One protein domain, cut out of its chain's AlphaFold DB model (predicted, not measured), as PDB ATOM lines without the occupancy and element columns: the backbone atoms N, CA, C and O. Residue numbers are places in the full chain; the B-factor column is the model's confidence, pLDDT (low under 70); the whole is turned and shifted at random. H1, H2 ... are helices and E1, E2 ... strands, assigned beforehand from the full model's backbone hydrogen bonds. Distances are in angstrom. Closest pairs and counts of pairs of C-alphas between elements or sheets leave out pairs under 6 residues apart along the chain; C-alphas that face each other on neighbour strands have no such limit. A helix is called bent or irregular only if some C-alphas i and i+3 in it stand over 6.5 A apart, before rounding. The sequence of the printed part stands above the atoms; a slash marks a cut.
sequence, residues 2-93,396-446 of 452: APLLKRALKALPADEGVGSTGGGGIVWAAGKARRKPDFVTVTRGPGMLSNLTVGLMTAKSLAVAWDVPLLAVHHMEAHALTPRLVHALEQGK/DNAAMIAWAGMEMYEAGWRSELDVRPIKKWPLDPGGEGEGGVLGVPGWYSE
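This is residues 2 to 93 and 396 to 446 of the 452 residues of the protein "N(6)-L-threonylcarbamoyladenine synthase" of Microdochium bolleyi (UniProt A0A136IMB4). Two parallel strands, E3 and E4, make the core, with H2 packed on one side of them and H4 on the other, while H3 leads away from the end of E4, about perpendicular to H4. H1 and the hairpin of E1 and E2 lie toward one end of the elongated outline, a long loop through residues 427 to 434 reaches the other end, and the small hairpin of E5 and E6 lies beside E4. The printed part has 143 residues, with four named helices and six named strands in the order H1, E1, E2, E3, H2, E4, H3, H4, E5, E6; the class is mixed, helices and strands. The whole is compact, with a radius of gyration of the C-alphas of 16.0 A and spans of 52 by 33 by 29 A.

Start at H1, residues 2 to 10, and look on to E1, residues 26 to 29: their closest C-alphas, of Leu 9 and Ala 29, are 5.8 A apart. E1 and E2, residues 32 to 35, form an antiparallel hairpin, with N 27 and O 34 within hydrogen-bond range at 2.8 A. Next come E3, residues 40 to 45, H2, residues 49 to 66, and E4, residues 70 to 74: a strand-helix-strand unit, two parallel neighbour strands with a helix between, its crossover right-handed. Between E3 and E4 find N 42 and O 71 at 3.0 A, within hydrogen-bond range. H2 comes closest to E3 at the C-alphas of Val 40 and Ala 63, 5.8 A. H3, residues 75 to 93, touches H4, residues 398 to 411, which touches H3 with residues 400 to 404 alone; their closest C-alphas, those of Ala 78 and Ala 404, are 5.1 A apart, and their lines are about perpendicular at 87 degrees. H4 comes closest to E4 at the C-alphas of Leu 71 and Gly 405, 5.5 A. H2 and H4 are apart. E5, residues 413 to 415, comes closest to E4 at the C-alphas of Leu 71 and Ser 415, 5.2 A. E5 forms an antiparallel hairpin with E6, residues 443 to 445, where N 414 and O 444 are 2.9 A apart, within hydrogen-bond range. Every O i to N i+4 pair is within hydrogen-bond range in H2 and H4, against 4 of 5 in H1 and 13 of 15 in H3.

Find C-alpha 2 at (45.922, 38.174, -29.880), where H1 begins. E3 spans 15.7 A, H2 25.3 A and H4 20.0 A. H3 spans 26.3 A from C-alpha 75 at (43.246, 19.636, -16.793); it has a kink of 48 degrees near residue 82 and is irregular, with C-alphas 80 and 83 7.4 A apart. E6 ends at C-alpha 445, (27.494, 12.670, -27.256).

The two C-alphas farthest apart, Gly 17 and Glu 432, are 52.4 A apart. Residues 94 to 395 are not printed, and C-alphas 93 and 396 are 22.9 A apart across the cut. The links H1 to E1 and E5 to E6 are long. Look for low pLDDT, under 70, at residues 16 to 25 and 430 to 434 of the model.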
ATOM      1  N   ALA A   2      45.834  37.947 -28.427       78.56
ATOM      2  CA  ALA A   2      45.922  38.174 -29.880       78.56
ATOM      3  C   ALA A   2      47.271  37.802 -30.557       78.56
ATOM      4  O   ALA A   2      47.234  37.193 -31.627       78.56
ATOM      5  N   PRO A   3      48.461  38.072 -29.971       86.25
ATOM      6  CA  PRO A   3      49.728  37.639 -30.572       86.25
ATOM      7  C   PRO A   3      49.889  36.113 -30.638       86.25
ATOM      8  O   PRO A   3      50.436  35.596 -31.609       86.25
ATOM      9  N   LEU A   4      49.390  35.390 -29.629       84.75
ATOM     10  CA  LEU A   4      49.442  33.926 -29.577       84.75
ATOM     11  C   LEU A   4      48.514  33.310 -30.627       84.75
ATOM     12  O   LEU A   4      48.949  32.439 -31.372       84.75
ATOM     13  N   LEU A   5      47.294  33.837 -30.766       84.44
ATOM     14  CA  LEU A   5      46.357  33.441 -31.825       84.44
ATOM     15  C   LEU A   5      46.957  33.654 -33.218       84.44
ATOM     16  O   LEU A   5      46.984  32.733 -34.024       84.44
ATOM     17  N   LYS A   6      47.532  34.834 -33.488       85.31
ATOM     18  CA  LYS A   6      48.191  35.116 -34.777       85.31
ATOM     19  C   LYS A   6      49.336  34.148 -35.085       85.31
ATOM     20  O   LYS A   6      49.574  33.857 -36.254       85.31
ATOM     21  N   ARG A   7      50.062  33.673 -34.069       87.06
ATOM     22  CA  ARG A   7      51.100  32.643 -34.232       87.06
ATOM     23  C   ARG A   7      50.487  31.268 -34.496       87.06
ATOM     24  O   ARG A   7      50.917  30.612 -35.434       87.06
ATOM     25  N   ALA A   8      49.471  30.875 -33.728       85.69
ATOM     26  CA  ALA A   8      48.796  29.586 -33.870       85.69
ATOM     27  C   ALA A   8      48.146  29.418 -35.253       85.69
ATOM     28  O   ALA A   8      48.337  28.396 -35.898       85.69
ATOM     29  N   LEU A   9      47.480  30.456 -35.769       86.06
ATOM     30  CA  LEU A   9      46.857  30.427 -37.099       86.06
ATOM     31  C   LEU A   9      47.863  30.178 -38.233       86.06
ATOM     32  O   LEU A   9      47.513  29.599 -39.256       86.06
ATOM     33  N   LYS A  10      49.126  30.592 -38.065       87.00
ATOM     34  CA  LYS A  10      50.189  30.330 -39.048       87.00
ATOM     35  C   LYS A  10      50.676  28.880 -39.031       87.00
ATOM     36  O   LYS A  10      51.284  28.466 -40.013       87.00
ATOM     37  N   ALA A  11      50.441  28.159 -37.934       87.75
ATOM     38  CA  ALA A  11      50.846  26.770 -37.745       87.75
ATOM     39  C   ALA A  11      49.797  25.762 -38.242       87.75
ATOM     40  O   ALA A  11      50.075  24.567 -38.254       87.75
ATOM     41  N   LEU A  12      48.612  26.224 -38.661       87.56
ATOM     42  CA  LEU A  12      47.627  25.357 -39.301       87.56
ATOM     43  C   LEU A  12      48.203  24.755 -40.598       87.56
ATOM     44  O   LEU A  12      48.945  25.452 -41.308       87.56
ATOM     45  N   PRO A  13      47.857  23.501 -40.941       87.00
ATOM     46  CA  PRO A  13      48.268  22.889 -42.200       87.00
ATOM     47  C   PRO A  13      47.891  23.763 -43.399       87.00
ATOM     48  O   PRO A  13      46.856  24.443 -43.391       87.00
ATOM     49  N   ALA A  14      48.758  23.788 -44.412       83.94
ATOM     50  CA  ALA A  14      48.404  24.392 -45.689       83.94
ATOM     51  C   ALA A  14      47.246  23.603 -46.312       83.94
ATOM     52  O   ALA A  14      47.157  22.388 -46.145       83.94
ATOM     53  N   ASP A  15      46.354  24.308 -46.994       76.12
ATOM     54  CA  ASP A  15      45.369  23.657 -47.847       76.12
ATOM     55  C   ASP A  15      46.032  23.379 -49.205       76.12
ATOM     56  O   ASP A  15      46.305  24.313 -49.956       76.12
ATOM     57  N   GLU A  16      46.378  22.120 -49.486       66.25
ATOM     58  CA  GLU A  16      47.039  21.730 -50.747       66.25
ATOM     59  C   GLU A  16      46.048  21.503 -51.901       66.25
ATOM     60  O   GLU A  16      46.435  21.045 -52.973       66.25
ATOM     61  N   GLY A  17      44.756  21.798 -51.710       59.44
ATOM     62  CA  GLY A  17      43.725  21.602 -52.736       59.44
ATOM     63  C   GLY A  17      43.474  20.134 -53.109       59.44
ATOM     64  O   GLY A  17      42.699  19.855 -54.022       59.44
ATOM     65  N   VAL A  18      44.105  19.181 -52.412       49.12
ATOM     66  CA  VAL A  18      43.882  17.746 -52.601       49.12
ATOM     67  C   VAL A  18      42.552  17.394 -51.945       49.12
ATOM     68  O   VAL A  18      42.410  17.491 -50.728       49.12
ATOM     69  N   GLY A  19      41.568  17.042 -52.775       46.81
ATOM     70  CA  GLY A  19      40.162  16.856 -52.424       46.81
ATOM     71  C   GLY A  19      39.911  16.011 -51.174       46.81
ATOM     72  O   GLY A  19      39.727  14.800 -51.253       46.81
ATOM     73  N   SER A  20      39.817  16.679 -50.024       43.03
ATOM     74  CA  SER A  20      39.213  16.127 -48.818       43.03
ATOM     75  C   SER A  20      37.725  15.929 -49.088       43.03
ATOM     76  O   SER A  20      36.956  16.886 -49.147       43.03
ATOM     77  N   THR A  21      37.303  14.677 -49.227       41.84
ATOM     78  CA  THR A  21      35.906  14.239 -49.382       41.84
ATOM     79  C   THR A  21      35.050  14.426 -48.115       41.84
ATOM     80  O   THR A  21      34.031  13.767 -47.947       41.84
ATOM     81  N   GLY A  22      35.434  15.334 -47.220       42.34
ATOM     82  CA  GLY A  22      34.637  15.792 -46.084       42.34
ATOM     83  C   GLY A  22      34.791  17.304 -45.968       42.34
ATOM     84  O   GLY A  22      35.911  17.791 -46.105       42.34
ATOM     85  N   GLY A  23      33.679  18.025 -45.783       46.38
ATOM     86  CA  GLY A  23      33.507  19.487 -45.892       46.38
ATOM     87  C   GLY A  23      34.428  20.378 -45.041       46.38
ATOM     88  O   GLY A  23      33.965  21.136 -44.192       46.38
ATOM     89  N   GLY A  24      35.736  20.315 -45.272       55.34
ATOM     90  CA  GLY A  24      36.752  21.108 -44.595       55.34
ATOM     91  C   GLY A  24      36.837  22.505 -45.194       55.34
ATOM     92  O   GLY A  24      37.377  22.687 -46.279       55.34
ATOM     93  N   GLY A  25      36.297  23.501 -44.492       68.88
ATOM     94  CA  GLY A  25      36.443  24.907 -44.877       68.88
ATOM     95  C   GLY A  25      37.901  25.393 -44.849       68.88
ATOM     96  O   GLY A  25      38.782  24.766 -44.256       68.88
ATOM     97  N   ILE A  26      38.151  26.556 -45.453       80.06
ATOM     98  CA  ILE A  26      39.454  27.238 -45.444       80.06
ATOM     99  C   ILE A  26      39.415  28.398 -44.445       80.06
ATOM    100  O   ILE A  26      38.432  29.132 -44.362       80.06
ATOM    101  N   VAL A  27      40.516  28.611 -43.726       82.50
ATOM    102  CA  VAL A  27      40.756  29.808 -42.912       82.50
ATOM    103  C   VAL A  27      41.918  30.596 -43.509       82.50
ATOM    104  O   VAL A  27      42.986  30.051 -43.780       82.50
ATOM    105  N   TRP A  28      41.738  31.904 -43.689       80.94
ATOM    106  CA  TRP A  28      42.801  32.784 -44.172       80.94
ATOM    107  C   TRP A  28      43.662  33.287 -43.014       80.94
ATOM    108  O   TRP A  28      43.188  33.993 -42.124       80.94
ATOM    109  N   ALA A  29      44.954  32.960 -43.041       80.56
ATOM    110  CA  ALA A  29      45.910  33.380 -42.023       80.56
ATOM    111  C   ALA A  29      47.184  33.938 -42.664       80.56
ATOM    112  O   ALA A  29      47.908  33.232 -43.364       80.56
ATOM    113  N   ALA A  30      47.478  35.216 -42.395       78.38
ATOM    114  CA  ALA A  30      48.637  35.924 -42.950       78.38
ATOM    115  C   ALA A  30      48.734  35.826 -44.490       78.38
ATOM    116  O   ALA A  30      49.812  35.590 -45.031       78.38
ATOM    117  N   GLY A  31      47.593  35.968 -45.178       79.69
ATOM    118  CA  GLY A  31      47.508  35.917 -46.641       79.69
ATOM    119  C   GLY A  31      47.621  34.516 -47.251       79.69
ATOM    120  O   GLY A  31      47.696  34.406 -48.467       79.69
ATOM    121  N   LYS A  32      47.637  33.450 -46.437       84.94
ATOM    122  CA  LYS A  32      47.679  32.056 -46.904       84.94
ATOM    123  C   LYS A  32      46.407  31.309 -46.509       84.94
ATOM    124  O   LYS A  32      45.931  31.475 -45.382       84.94
ATOM    125  N   ALA A  33      45.900  30.481 -47.419       85.75
ATOM    126  CA  ALA A  33      44.833  29.525 -47.150       85.75
ATOM    127  C   ALA A  33      45.347  28.412 -46.226       85.75
ATOM    128  O   ALA A  33      46.433  27.863 -46.437       85.75
ATOM    129  N   ARG A  34      44.590  28.119 -45.171       87.75
ATOM    130  CA  ARG A  34      44.883  27.080 -44.182       87.75
ATOM    131  C   ARG A  34      43.672  26.185 -43.999       87.75
ATOM    132  O   ARG A  34      42.542  26.667 -44.078       87.75
ATOM    133  N   ARG A  35      43.906  24.918 -43.675       88.75
ATOM    134  CA  ARG A  35      42.826  23.987 -43.343       88.75
ATOM    135  C   ARG A  35      42.127  24.425 -42.050       88.75
ATOM    136  O   ARG A  35      42.795  24.683 -41.042       88.75
ATOM    137  N   LYS A  36      40.792  24.519 -42.076       88.06
ATOM    138  CA  LYS A  36      39.977  24.742 -40.871       88.06
ATOM    139  C   LYS A  36      40.151  23.548 -39.916       88.06
ATOM    140  O   LYS A  36      40.096  22.413 -40.387       88.06
ATOM    141  N   PRO A  37      40.363  23.774 -38.606       90.62
ATOM    142  CA  PRO A  37      40.362  22.692 -37.620       90.62
ATOM    143  C   PRO A  37      39.015  21.962 -37.576       90.62
ATOM    144  O   PRO A  37      37.987  22.580 -37.833       90.62
ATOM    145  N   ASP A  38      39.010  20.689 -37.182       92.69
ATOM    146  CA  ASP A  38      37.771  19.914 -37.011       92.69
ATOM    147  C   ASP A  38      37.068  20.206 -35.670       92.69
ATOM    148  O   ASP A  38      35.863  20.016 -35.540       92.69
ATOM    149  N   PHE A  39      37.808  20.693 -34.669       95.19
ATOM    150  CA  PHE A  39      37.291  21.091 -33.359       95.19
ATOM    151  C   PHE A  39      38.232  22.092 -32.671       95.19
ATOM    152  O   PHE A  39      39.388  22.272 -33.064       95.19
ATOM    153  N   VAL A  40      37.747  22.736 -31.606       96.62
ATOM    154  CA  VAL A  40      38.550  23.577 -30.708       96.62
ATOM    155  C   VAL A  40      38.506  22.985 -29.309       96.62
ATOM    156  O   VAL A  40      37.431  22.697 -28.795       96.62
ATOM    157  N   THR A  41      39.658  22.848 -28.653       97.50
ATOM    158  CA  THR A  41      39.712  22.395 -27.260       97.50
ATOM    159  C   THR A  41      40.318  23.426 -26.318       97.50
ATOM    160  O   THR A  41      41.097  24.292 -26.722       97.50
ATOM    161  N   VAL A  42      39.939  23.342 -25.046       97.62
ATOM    162  CA  VAL A  42      40.372  24.257 -23.996       97.62
ATOM    163  C   VAL A  42      40.240  23.619 -22.621       97.62
ATOM    164  O   VAL A  42      39.331  22.832 -22.374       97.62
ATOM    165  N   THR A  43      41.109  24.001 -21.689       97.69
ATOM    166  CA  THR A  43      40.953  23.637 -20.278       97.69
ATOM    167  C   THR A  43      39.736  24.336 -19.672       97.69
ATOM    168  O   THR A  43      39.703  25.566 -19.588       97.69
ATOM    169  N   ARG A  44      38.762  23.560 -19.188       96.88
ATOM    170  CA  ARG A  44      37.605  24.080 -18.436       96.88
ATOM    171  C   ARG A  44      37.874  24.172 -16.934       96.88
ATOM    172  O   ARG A  44      37.340  25.065 -16.277       96.88
ATOM    173  N   GLY A  45      38.722  23.296 -16.405       93.88
ATOM    174  CA  GLY A  45      39.153  23.295 -15.009       93.88
ATOM    175  C   GLY A  45      39.919  22.020 -14.636       93.88
ATOM    176  O   GLY A  45      40.103  21.167 -15.502       93.88
ATOM    177  N   PRO A  46      40.342  21.864 -13.370       93.12
ATOM    178  CA  PRO A  46      40.342  22.885 -12.316       93.12
ATOM    179  C   PRO A  46      41.334  24.032 -12.588       93.12
ATOM    180  O   PRO A  46      42.179  23.937 -13.474       93.12
ATOM    181  N   GLY A  47      41.239  25.132 -11.830       91.88
ATOM    182  CA  GLY A  47      42.178  26.255 -11.941       91.88
ATOM    183  C   GLY A  47      41.631  27.613 -11.496       91.88
ATOM    184  O   GLY A  47      40.514  27.741 -10.991       91.88
ATOM    185  N   MET A  48      42.432  28.668 -11.677       93.38
ATOM    186  CA  MET A  48      42.019  30.038 -11.351       93.38
ATOM    187  C   MET A  48      40.954  30.536 -12.332       93.38
ATOM    188  O   MET A  48      41.192  30.596 -13.538       93.38
ATOM    189  N   LEU A  49      39.800  30.948 -11.800       94.06
ATOM    190  CA  LEU A  49      38.615  31.287 -12.593       94.06
ATOM    191  C   LEU A  49      38.889  32.377 -13.641       94.06
ATOM    192  O   LEU A  49      38.456  32.242 -14.782       94.06
ATOM    193  N   SER A  50      39.647  33.419 -13.286       94.62
ATOM    194  CA  SER A  50      40.036  34.504 -14.199       94.62
ATOM    195  C   SER A  50      40.780  33.988 -15.432       94.62
ATOM    196  O   SER A  50      40.455  34.355 -16.559       94.62
ATOM    197  N   ASN A  51      41.745  33.092 -15.228       94.56
ATOM    198  CA  ASN A  51      42.595  32.569 -16.293       94.56
ATOM    199  C   ASN A  51      41.821  31.584 -17.171       94.56
ATOM    200  O   ASN A  51      41.887  31.666 -18.398       94.56
ATOM    201  N   LEU A  52      41.042  30.699 -16.542       96.69
ATOM    202  CA  LEU A  52      40.185  29.753 -17.251       96.69
ATOM    203  C   LEU A  52      39.135  30.479 -18.103       96.69
ATOM    204  O   LEU A  52      38.895  30.086 -19.239       96.69
ATOM    205  N   THR A  53      38.558  31.574 -17.596       96.81
ATOM    206  CA  THR A  53      37.555  32.372 -18.324       96.81
ATOM    207  C   THR A  53      38.132  32.939 -19.618       96.81
ATOM    208  O   THR A  53      37.507  32.820 -20.668       96.81
ATOM    209  N   VAL A  54      39.341  33.508 -19.577       95.50
ATOM    210  CA  VAL A  54      39.999  34.066 -20.771       95.50
ATOM    211  C   VAL A  54      40.216  32.989 -21.838       95.50
ATOM    212  O   VAL A  54      39.921  33.220 -23.013       95.50
ATOM    213  N   GLY A  55      40.710  31.812 -21.438       95.12
ATOM    214  CA  GLY A  55      40.906  30.684 -22.349       95.12
ATOM    215  C   GLY A  55      39.588  30.186 -22.938       95.12
ATOM    216  O   GLY A  55      39.453  30.096 -24.157       95.12
ATOM    217  N   LEU A  56      38.602  29.927 -22.080       97.19
ATOM    218  CA  LEU A  56      37.313  29.362 -22.467       97.19
ATOM    219  C   LEU A  56      36.519  30.292 -23.389       97.19
ATOM    220  O   LEU A  56      35.998  29.837 -24.401       97.19
ATOM    221  N   MET A  57      36.471  31.595 -23.094       96.69
ATOM    222  CA  MET A  57      35.801  32.567 -23.966       96.69
ATOM    223  C   MET A  57      36.481  32.654 -25.333       96.69
ATOM    224  O   MET A  57      35.797  32.661 -26.350       96.69
ATOM    225  N   THR A  58      37.818  32.637 -25.371       95.56
ATOM    226  CA  THR A  58      38.567  32.614 -26.637       95.56
ATOM    227  C   THR A  58      38.224  31.368 -27.458       95.56
ATOM    228  O   THR A  58      37.955  31.473 -28.652       95.56
ATOM    229  N   ALA A  59      38.205  30.195 -26.821       96.38
ATOM    230  CA  ALA A  59      37.893  28.930 -27.477       96.38
ATOM    231  C   ALA A  59      36.454  28.882 -28.005       96.38
ATOM    232  O   ALA A  59      36.245  28.488 -29.146       96.38
ATOM    233  N   LYS A  60      35.479  29.362 -27.223       97.38
ATOM    234  CA  LYS A  60      34.083  29.508 -27.661       97.38
ATOM    235  C   LYS A  60      33.961  30.425 -28.871       97.38
ATOM    236  O   LYS A  60      33.294  30.069 -29.834       97.38
ATOM    237  N   SER A  61      34.628  31.580 -28.853       95.31
ATOM    238  CA  SER A  61      34.616  32.498 -29.995       95.31
ATOM    239  C   SER A  61      35.180  31.851 -31.260       95.31
ATOM    240  O   SER A  61      34.618  32.053 -32.329       95.31
ATOM    241  N   LEU A  62      36.253  31.059 -31.150       93.56
ATOM    242  CA  LEU A  62      36.800  30.311 -32.286       93.56
ATOM    243  C   LEU A  62      35.855  29.203 -32.763       93.56
ATOM    244  O   LEU A  62      35.637  29.090 -33.963       93.56
ATOM    245  N   ALA A  63      35.284  28.426 -31.840       95.62
ATOM    246  CA  ALA A  63      34.339  27.354 -32.147       95.62
ATOM    247  C   ALA A  63      33.115  27.884 -32.910       95.62
ATOM    248  O   ALA A  63      32.767  27.360 -33.962       95.62
ATOM    249  N   VAL A  64      32.533  28.996 -32.440       95.94
ATOM    250  CA  VAL A  64      31.410  29.673 -33.107       95.94
ATOM    251  C   VAL A  64      31.829  30.264 -34.453       95.94
ATOM    252  O   VAL A  64      31.140  30.069 -35.446       95.94
ATOM    253  N   ALA A  65      32.958  30.979 -34.516       92.69
ATOM    254  CA  ALA A  65      33.398  31.636 -35.750       92.69
ATOM    255  C   ALA A  65      33.763  30.646 -36.863       92.69
ATOM    256  O   ALA A  65      33.639  30.971 -38.042       92.69
ATOM    257  N   TRP A  66      34.252  29.462 -36.497       91.62
ATOM    258  CA  TRP A  66      34.590  28.412 -37.447       91.62
ATOM    259  C   TRP A  66      33.481  27.399 -37.654       91.62
ATOM    260  O   TRP A  66      33.645  26.570 -38.540       91.62
ATOM    261  N   ASP A  67      32.381  27.466 -36.910       93.62
ATOM    262  CA  ASP A  67      31.331  26.447 -36.929       93.62
ATOM    263  C   ASP A  67      31.931  25.042 -36.749       93.62
ATOM    264  O   ASP A  67      31.943  24.197 -37.650       93.62
ATOM    265  N   VAL A  68      32.603  24.868 -35.609       94.31
ATOM    266  CA  VAL A  68      33.247  23.615 -35.205       94.31
ATOM    267  C   VAL A  68      32.950  23.329 -33.739       94.31
ATOM    268  O   VAL A  68      32.805  24.261 -32.943       94.31
ATOM    269  N   PRO A  69      32.895  22.051 -33.343       96.69
ATOM    270  CA  PRO A  69      32.636  21.683 -31.963       96.69
ATOM    271  C   PRO A  69      33.693  22.192 -30.975       96.69
ATOM    272  O   PRO A  69      34.885  22.299 -31.281       96.69
ATOM    273  N   LEU A  70      33.234  22.442 -29.747       97.88
ATOM    274  CA  LEU A  70      34.058  22.790 -28.594       97.88
ATOM    275  C   LEU A  70      34.275  21.563 -27.699       97.88
ATOM    276  O   LEU A  70      33.327  20.856 -27.377       97.88
ATOM    277  N   LEU A  71      35.510  21.353 -27.241       97.75
ATOM    278  CA  LEU A  71      35.893  20.321 -26.272       97.75
ATOM    279  C   LEU A  71      36.505  20.979 -25.031       97.75
ATOM    280  O   LEU A  71      37.667  21.394 -25.036       97.75
ATOM    281  N   ALA A  72      35.726  21.082 -23.962       97.12
ATOM    282  CA  ALA A  72      36.098  21.764 -22.729       97.12
ATOM    283  C   ALA A  72      36.618  20.744 -21.691       97.12
ATOM    284  O   ALA A  72      35.865  20.231 -20.867       97.12
ATOM    285  N   VAL A  73      37.916  20.436 -21.748       96.25
ATOM    286  CA  VAL A  73      38.528  19.263 -21.094       96.25
ATOM    287  C   VAL A  73      38.993  19.509 -19.658       96.25
ATOM    288  O   VAL A  73      39.267  20.649 -19.249       96.25
ATOM    289  N   HIS A  74      39.138  18.413 -18.909       95.25
ATOM    290  CA  HIS A  74      39.677  18.412 -17.557       95.25
ATOM    291  C   HIS A  74      41.216  18.482 -17.582       95.25
ATOM    292  O   HIS A  74      41.901  17.709 -18.247       95.25
ATOM    293  N   HIS A  75      41.800  19.398 -16.811       93.19
ATOM    294  CA  HIS A  75      43.246  19.636 -16.793       93.19
ATOM    295  C   HIS A  75      44.041  18.400 -16.339       93.19
ATOM    296  O   HIS A  75      45.005  18.002 -16.986       93.19
ATOM    297  N   MET A  76      43.620  17.768 -15.236       89.50
ATOM    298  CA  MET A  76      44.305  16.577 -14.709       89.50
ATOM    299  C   MET A  76      44.133  15.327 -15.577       89.50
ATOM    300  O   MET A  76      45.044  14.505 -15.622       89.50
ATOM    301  N   GLU A  77      43.010  15.191 -16.285       91.75
ATOM    302  CA  GLU A  77      42.805  14.133 -17.279       91.75
ATOM    303  C   GLU A  77      43.829  14.277 -18.408       91.75
ATOM    304  O   GLU A  77      44.514  13.321 -18.755       91.75
ATOM    305  N   ALA A  78      44.044  15.499 -18.901       92.06
ATOM    306  CA  ALA A  78      45.037  15.756 -19.935       92.06
ATOM    307  C   ALA A  78      46.470  15.389 -19.510       92.06
ATOM    308  O   ALA A  78      47.225  14.792 -20.286       92.06
ATOM    309  N   HIS A  79      46.838  15.657 -18.254       88.12
ATOM    310  CA  HIS A  79      48.091  15.144 -17.692       88.12
ATOM    311  C   HIS A  79      48.127  13.610 -17.652       88.12
ATOM    312  O   HIS A  79      49.143  13.011 -18.003       88.12
ATOM    313  N   ALA A  80      47.030  12.960 -17.253       86.69
ATOM    314  CA  ALA A  80      46.946  11.502 -17.189       86.69
ATOM    315  C   ALA A  80      47.064  10.837 -18.575       86.69
ATOM    316  O   ALA A  80      47.647   9.758 -18.672       86.69
ATOM    317  N   LEU A  81      46.570  11.485 -19.635       90.25
ATOM    318  CA  LEU A  81      46.594  10.985 -21.017       90.25
ATOM    319  C   LEU A  81      47.864  11.363 -21.799       90.25
ATOM    320  O   LEU A  81      48.100  10.838 -22.885       90.25
ATOM    321  N   THR A  82      48.733  12.212 -21.247       89.19
ATOM    322  CA  THR A  82      49.999  12.633 -21.885       89.19
ATOM    323  C   THR A  82      50.879  11.480 -22.412       89.19
ATOM    324  O   THR A  82      51.448  11.622 -23.490       89.19
ATOM    325  N   PRO A  83      51.011  10.319 -21.750       84.94
ATOM    326  CA  PRO A  83      51.794   9.193 -22.283       84.94
ATOM    327  C   PRO A  83      51.265   8.661 -23.612       84.94
ATOM    328  O   PRO A  83      52.041   8.272 -24.482       84.94
ATOM    329  N   ARG A  84      49.941   8.692 -23.793       89.31
ATOM    330  CA  ARG A  84      49.291   8.276 -25.037       89.31
ATOM    331  C   ARG A  84      49.592   9.265 -26.162       89.31
ATOM    332  O   ARG A  84      49.872   8.826 -27.274       89.31
ATOM    333  N   LEU A  85      49.659  10.566 -25.848       89.75
ATOM    334  CA  LEU A  85      50.171  11.589 -26.766       89.75
ATOM    335  C   LEU A  85      51.614  11.294 -27.188       89.75
ATOM    336  O   LEU A  85      51.918  11.353 -28.376       89.75
ATOM    337  N   VAL A  86      52.507  10.977 -26.242       86.62
ATOM    338  CA  VAL A  86      53.915  10.674 -26.562       86.62
ATOM    339  C   VAL A  86      54.009   9.517 -27.546       86.62
ATOM    340  O   VAL A  86      54.641   9.655 -28.590       86.62
ATOM    341  N   HIS A  87      53.311   8.424 -27.246       84.62
ATOM    342  CA  HIS A  87      53.276   7.249 -28.103       84.62
ATOM    343  C   HIS A  87      52.766   7.584 -29.516       84.62
ATOM    344  O   HIS A  87      53.369   7.183 -30.510       84.62
ATOM    345  N   ALA A  88      51.698   8.379 -29.628       86.25
ATOM    346  CA  ALA A  88      51.167   8.799 -30.923       86.25
ATOM    347  C   ALA A  88      52.140   9.695 -31.711       86.25
ATOM    348  O   ALA A  88      52.283   9.539 -32.924       86.25
ATOM    349  N   LEU A  89      52.849  10.608 -31.038       86.75
ATOM    350  CA  LEU A  89      53.864  11.457 -31.671       86.75
ATOM    351  C   LEU A  89      55.068  10.649 -32.169       86.75
ATOM    352  O   LEU A  89      55.636  10.975 -33.209       86.75
ATOM    353  N   GLU A  90      55.473   9.610 -31.441       83.88
ATOM    354  CA  GLU A  90      56.547   8.704 -31.858       83.88
ATOM    355  C   GLU A  90      56.137   7.880 -33.084       83.88
ATOM    356  O   GLU A  90      56.886   7.822 -34.058       83.88
ATOM    357  N   GLN A  91      54.913   7.343 -33.100       79.75
ATOM    358  CA  GLN A  91      54.376   6.642 -34.269       79.75
ATOM    359  C   GLN A  91      54.254   7.549 -35.498       79.75
ATOM    360  O   GLN A  91      54.637   7.143 -36.594       79.75
ATOM    361  N   GLY A  92      53.784   8.788 -35.330       76.38
ATOM    362  CA  GLY A  92      53.674   9.754 -36.429       76.38
ATOM    363  C   GLY A  92      55.021  10.098 -37.076       76.38
ATOM    364  O   GLY A  92      55.088  10.308 -38.289       76.38
ATOM    365  N   LYS A  93      56.111  10.092 -36.292       75.19
ATOM    366  CA  LYS A  93      57.480  10.249 -36.810       75.19
ATOM    367  C   LYS A  93      57.933   9.038 -37.622       75.19
ATOM    368  O   LYS A  93      58.564   9.226 -38.654       75.19
ATOM    369  N   ASP A 396      52.693  21.871 -17.798       86.94
ATOM    370  CA  ASP A 396      51.467  22.410 -18.394       86.94
ATOM    371  C   ASP A 396      51.714  22.959 -19.806       86.94
ATOM    372  O   ASP A 396      52.462  23.918 -20.006       86.94
ATOM    373  N   ASN A 397      51.070  22.348 -20.798       90.31
ATOM    374  CA  ASN A 397      51.207  22.720 -22.200       90.31
ATOM    375  C   ASN A 397      49.867  22.566 -22.935       90.31
ATOM    376  O   ASN A 397      48.972  21.860 -22.485       90.31
ATOM    377  N   ALA A 398      49.699  23.237 -24.074       92.69
ATOM    378  CA  ALA A 398      48.452  23.150 -24.837       92.69
ATOM    379  C   ALA A 398      48.295  21.817 -25.595       92.69
ATOM    380  O   ALA A 398      47.177  21.460 -25.958       92.69
ATOM    381  N   ALA A 399      49.383  21.072 -25.825       93.38
ATOM    382  CA  ALA A 399      49.342  19.819 -26.575       93.38
ATOM    383  C   ALA A 399      48.661  18.693 -25.783       93.38
ATOM    384  O   ALA A 399      47.884  17.943 -26.362       93.38
ATOM    385  N   MET A 400      48.858  18.616 -24.461       93.31
ATOM    386  CA  MET A 400      48.134  17.649 -23.620       93.31
ATOM    387  C   MET A 400      46.615  17.900 -23.647       93.31
ATOM    388  O   MET A 400      45.831  16.958 -23.690       93.31
ATOM    389  N   ILE A 401      46.205  19.176 -23.684       96.56
ATOM    390  CA  ILE A 401      44.798  19.589 -23.791       96.56
ATOM    391  C   ILE A 401      44.248  19.196 -25.164       96.56
ATOM    392  O   ILE A 401      43.192  18.576 -25.232       96.56
ATOM    393  N   ALA A 402      44.991  19.498 -26.238       95.50
ATOM    394  CA  ALA A 402      44.692  19.067 -27.607       95.50
ATOM    395  C   ALA A 402      44.474  17.556 -27.700       95.50
ATOM    396  O   ALA A 402      43.469  17.123 -28.253       95.50
ATOM    397  N   TRP A 403      45.375  16.773 -27.108       95.31
ATOM    398  CA  TRP A 403      45.295  15.319 -27.117       95.31
ATOM    399  C   TRP A 403      44.080  14.784 -26.363       95.31
ATOM    400  O   TRP A 403      43.320  14.003 -26.922       95.31
ATOM    401  N   ALA A 404      43.849  15.240 -25.128       95.44
ATOM    402  CA  ALA A 404      42.668  14.835 -24.365       95.44
ATOM    403  C   ALA A 404      41.372  15.204 -25.102       95.44
ATOM    404  O   ALA A 404      40.456  14.394 -25.205       95.44
ATOM    405  N   GLY A 405      41.326  16.407 -25.685       96.44
ATOM    406  CA  GLY A 405      40.210  16.848 -26.516       96.44
ATOM    407  C   GLY A 405      40.003  15.955 -27.735       96.44
ATOM    408  O   GLY A 405      38.863  15.653 -28.065       96.44
ATOM    409  N   MET A 406      41.083  15.491 -28.363       95.62
ATOM    410  CA  MET A 406      41.029  14.573 -29.497       95.62
ATOM    411  C   MET A 406      40.508  13.189 -29.099       95.62
ATOM    412  O   MET A 406      39.602  12.687 -29.754       95.62
ATOM    413  N   GLU A 407      40.997  12.602 -28.001       94.50
ATOM    414  CA  GLU A 407      40.493  11.302 -27.527       94.50
ATOM    415  C   GLU A 407      39.000  11.383 -27.164       94.50
ATOM    416  O   GLU A 407      38.222  10.494 -27.513       94.50
ATOM    417  N   MET A 408      38.574  12.486 -26.539       95.06
ATOM    418  CA  MET A 408      37.159  12.766 -26.267       95.06
ATOM    419  C   MET A 408      36.355  12.956 -27.557       95.06
ATOM    420  O   MET A 408      35.253  12.417 -27.687       95.06
ATOM    421  N   TYR A 409      36.913  13.676 -28.534       95.31
ATOM    422  CA  TYR A 409      36.276  13.917 -29.823       95.31
ATOM    423  C   TYR A 409      36.035  12.610 -30.593       95.31
ATOM    424  O   TYR A 409      34.913  12.360 -31.037       95.31
ATOM    425  N   GLU A 410      37.043  11.742 -30.688       93.81
ATOM    426  CA  GLU A 410      36.958  10.427 -31.341       93.81
ATOM    427  C   GLU A 410      36.009   9.466 -30.601       93.81
ATOM    428  O   GLU A 410      35.274   8.674 -31.210       93.81
ATOM    429  N   ALA A 411      35.951   9.573 -29.270       92.81
ATOM    430  CA  ALA A 411      34.970   8.854 -28.466       92.81
ATOM    431  C   ALA A 411      33.523   9.306 -28.754       92.81
ATOM    432  O   ALA A 411      32.601   8.512 -28.553       92.81
ATOM    433  N   GLY A 412      33.322  10.493 -29.337       94.75
ATOM    434  CA  GLY A 412      32.019  11.055 -29.712       94.75
ATOM    435  C   GLY A 412      31.508  12.132 -28.753       94.75
ATOM    436  O   GLY A 412      30.382  12.590 -28.915       94.75
ATOM    437  N   TRP A 413      32.319  12.539 -27.772       95.50
ATOM    438  CA  TRP A 413      31.970  13.571 -26.799       95.50
ATOM    439  C   TRP A 413      32.208  14.970 -27.345       95.50
ATOM    440  O   TRP A 413      33.126  15.204 -28.135       95.50
ATOM    441  N   ARG A 414      31.388  15.914 -26.893       96.06
ATOM    442  CA  ARG A 414      31.425  17.338 -27.234       96.06
ATOM    443  C   ARG A 414      30.978  18.162 -26.030       96.06
ATOM    444  O   ARG A 414      30.292  17.643 -25.151       96.06
ATOM    445  N   SER A 415      31.341  19.439 -25.990       97.06
ATOM    446  CA  SER A 415      30.898  20.368 -24.950       97.06
ATOM    447  C   SER A 415      29.937  21.417 -25.497       97.06
ATOM    448  O   SER A 415      30.158  21.975 -26.571       97.06
ATOM    449  N   GLU A 416      28.898  21.728 -24.728       96.75
ATOM    450  CA  GLU A 416      27.960  22.807 -25.033       96.75
ATOM    451  C   GLU A 416      28.656  24.177 -25.006       96.75
ATOM    452  O   GLU A 416      29.665  24.392 -24.328       96.75
ATOM    453  N   LEU A 417      28.120  25.151 -25.745       96.62
ATOM    454  CA  LEU A 417      28.706  26.494 -25.818       96.62
ATOM    455  C   LEU A 417      28.451  27.342 -24.565       96.62
ATOM    456  O   LEU A 417      29.099  28.377 -24.394       96.62
ATOM    457  N   ASP A 418      27.552  26.944 -23.669       96.25
ATOM    458  CA  ASP A 418      27.231  27.672 -22.439       96.25
ATOM    459  C   ASP A 418      28.110  27.256 -21.237       96.25
ATOM    460  O   ASP A 418      28.136  27.969 -20.227       96.25
ATOM    461  N   VAL A 419      28.933  26.203 -21.386       96.69
ATOM    462  CA  VAL A 419      29.802  25.659 -20.326       96.69
ATOM    463  C   VAL A 419      30.610  26.738 -19.623       96.69
ATOM    464  O   VAL A 419      31.181  27.637 -20.245       96.69
ATOM    465  N   ARG A 420      30.701  26.657 -18.299       96.56
ATOM    466  CA  ARG A 420      31.414  27.650 -17.488       96.56
ATOM    467  C   ARG A 420      32.732  27.092 -16.954       96.56
ATOM    468  O   ARG A 420      32.856  25.872 -16.809       96.56
ATOM    469  N   PRO A 421      33.709  27.964 -16.647       96.88
ATOM    470  CA  PRO A 421      34.941  27.542 -16.001       96.88
ATOM    471  C   PRO A 421      34.660  26.931 -14.630       96.88
ATOM    472  O   PRO A 421      33.824  27.440 -13.880       96.88
ATOM    473  N   ILE A 422      35.398  25.882 -14.280       94.44
ATOM    474  CA  ILE A 422      35.230  25.171 -13.013       94.44
ATOM    475  C   ILE A 422      36.495  25.353 -12.178       94.44
ATOM    476  O   ILE A 422      37.571  24.885 -12.539       94.44
ATOM    477  N   LYS A 423      36.372  26.046 -11.040       93.00
ATOM    478  CA  LYS A 423      37.513  26.312 -10.148       93.00
ATOM    479  C   LYS A 423      38.046  25.029  -9.510       93.00
ATOM    480  O   LYS A 423      39.255  24.811  -9.478       93.00
ATOM    481  N   LYS A 424      37.137  24.208  -8.981       90.62
ATOM    482  CA  LYS A 424      37.420  22.919  -8.346       90.62
ATOM    483  C   LYS A 424      36.625  21.856  -9.083       90.62
ATOM    484  O   LYS A 424      35.404  21.854  -8.993       90.62
ATOM    485  N   TRP A 425      37.323  21.011  -9.823       91.06
ATOM    486  CA  TRP A 425      36.745  19.912 -10.578       91.06
ATOM    487  C   TRP A 425      37.461  18.641 -10.125       91.06
ATOM    488  O   TRP A 425      38.660  18.513 -10.383       91.06
ATOM    489  N   PRO A 426      36.799  17.781  -9.334       88.62
ATOM    490  CA  PRO A 426      37.376  16.513  -8.917       88.62
ATOM    491  C   PRO A 426      37.504  15.571 -10.112       88.62
ATOM    492  O   PRO A 426      36.545  15.378 -10.856       88.62
ATOM    493  N   LEU A 427      38.676  14.949 -10.255       87.38
ATOM    494  CA  LEU A 427      38.901  13.934 -11.285       87.38
ATOM    495  C   LEU A 427      38.184  12.613 -10.953       87.38
ATOM    496  O   LEU A 427      37.855  11.860 -11.862       87.38
ATOM    497  N   ASP A 428      37.954  12.342  -9.664       82.62
ATOM    498  CA  ASP A 428      37.337  11.105  -9.186       82.62
ATOM    499  C   ASP A 428      35.800  11.171  -9.260       82.62
ATOM    500  O   ASP A 428      35.219  12.110  -8.702       82.62
ATOM    501  N   PRO A 429      35.130  10.196  -9.905       74.31
ATOM    502  CA  PRO A 429      33.673  10.118  -9.932       74.31
ATOM    503  C   PRO A 429      33.041   9.757  -8.578       74.31
ATOM    504  O   PRO A 429      31.863  10.026  -8.380       74.31
ATOM    505  N   GLY A 430      33.786   9.157  -7.640       63.22
ATOM    506  CA  GLY A 430      33.249   8.635  -6.375       63.22
ATOM    507  C   GLY A 430      33.182   9.621  -5.198       63.22
ATOM    508  O   GLY A 430      32.893   9.197  -4.081       63.22
ATOM    509  N   GLY A 431      33.504  10.903  -5.400       58.59
ATOM    510  CA  GLY A 431      33.467  11.925  -4.343       58.59
ATOM    511  C   GLY A 431      32.058  12.448  -4.023       58.59
ATOM    512  O   GLY A 431      31.119  12.239  -4.783       58.59
ATOM    513  N   GLU A 432      31.903  13.178  -2.911       45.53
ATOM    514  CA  GLU A 432      30.657  13.900  -2.602       45.53
ATOM    515  C   GLU A 432      30.416  15.024  -3.639       45.53
ATOM    516  O   GLU A 432      31.041  16.084  -3.571       45.53
ATOM    517  N   GLY A 433      29.533  14.787  -4.623       54.62
ATOM    518  CA  GLY A 433      29.088  15.766  -5.630       54.62
ATOM    519  C   GLY A 433      29.114  15.259  -7.084       54.62
ATOM    520  O   GLY A 433      29.261  14.068  -7.336       54.62
ATOM    521  N   GLU A 434      28.989  16.186  -8.042       60.88
ATOM    522  CA  GLU A 434      29.217  15.997  -9.493       60.88
ATOM    523  C   GLU A 434      30.715  15.727  -9.784       60.88
ATOM    524  O   GLU A 434      31.440  16.575 -10.311       60.88
ATOM    525  N   GLY A 435      31.225  14.577  -9.335       70.81
ATOM    526  CA  GLY A 435      32.623  14.165  -9.494       70.81
ATOM    527  C   GLY A 435      32.923  13.532 -10.856       70.81
ATOM    528  O   GLY A 435      32.043  12.994 -11.523       70.81
ATOM    529  N   GLY A 436      34.191  13.539 -11.265       84.56
ATOM    530  CA  GLY A 436      34.641  12.893 -12.498       84.56
ATOM    531  C   GLY A 436      34.570  13.786 -13.738       84.56
ATOM    532  O   GLY A 436      33.942  14.848 -13.758       84.56
ATOM    533  N   VAL A 437      35.229  13.338 -14.810       89.62
ATOM    534  CA  VAL A 437      35.327  14.075 -16.087       89.62
ATOM    535  C   VAL A 437      33.948  14.359 -16.691       89.62
ATOM    536  O   VAL A 437      33.719  15.433 -17.238       89.62
ATOM    537  N   LEU A 438      33.009  13.422 -16.576       90.75
ATOM    538  CA  LEU A 438      31.653  13.572 -17.116       90.75
ATOM    539  C   LEU A 438      30.600  13.911 -16.055       90.75
ATOM    540  O   LEU A 438      29.430  14.027 -16.396       90.75
ATOM    541  N   GLY A 439      30.989  14.071 -14.787       87.25
ATOM    542  CA  GLY A 439      30.033  14.347 -13.709       87.25
ATOM    543  C   GLY A 439      29.418  15.741 -13.767       87.25
ATOM    544  O   GLY A 439      28.371  15.961 -13.174       87.25
ATOM    545  N   VAL A 440      30.055  16.669 -14.484       89.31
ATOM    546  CA  VAL A 440      29.621  18.065 -14.608       89.31
ATOM    547  C   VAL A 440      28.777  18.274 -15.872       89.31
ATOM    548  O   VAL A 440      29.071  17.672 -16.909       89.31
ATOM    549  N   PRO A 441      27.785  19.182 -15.855       90.94
ATOM    550  CA  PRO A 441      26.910  19.423 -16.999       90.94
ATOM    551  C   PRO A 441      27.641  20.052 -18.193       90.94
ATOM    552  O   PRO A 441      28.734  20.627 -18.063       90.94
ATOM    553  N   GLY A 442      26.988  19.994 -19.355       91.69
ATOM    554  CA  GLY A 442      27.442  20.588 -20.612       91.69
ATOM    555  C   GLY A 442      28.319  19.675 -21.469       91.69
ATOM    556  O   GLY A 442      29.032  20.168 -22.338       91.69
ATOM    557  N   TRP A 443      28.294  18.363 -21.218       93.44
ATOM    558  CA  TRP A 443      28.760  17.342 -22.158       93.44
ATOM    559  C   TRP A 443      27.572  16.770 -22.934       93.44
ATOM    560  O   TRP A 443      26.533  16.492 -22.344       93.44
ATOM    561  N   TYR A 444      27.754  16.520 -24.228       93.88
ATOM    562  CA  TYR A 444      26.822  15.749 -25.051       93.88
ATOM    563  C   TYR A 444      27.587  14.764 -25.942       93.88
ATOM    564  O   TYR A 444      28.789  14.928 -26.176       93.88
ATOM    565  N   SER A 445      26.909  13.713 -26.408       89.69
ATOM    566  CA  SER A 445      27.494  12.670 -27.256       89.69
ATOM    567  C   SER A 445      26.771  12.598 -28.594       89.69
ATOM    568  O   SER A 445      25.550  12.500 -28.627       89.69
ATOM    569  N   GLU A 446      27.514  12.581 -29.700       81.06
ATOM    570  CA  GLU A 446      26.946  12.377 -31.045       81.06
ATOM    571  C   GLU A 446      26.468  10.929 -31.271       81.06
ATOM    572  O   GLU A 446      25.706  10.664 -32.196       81.06
TER     573      GLU A 446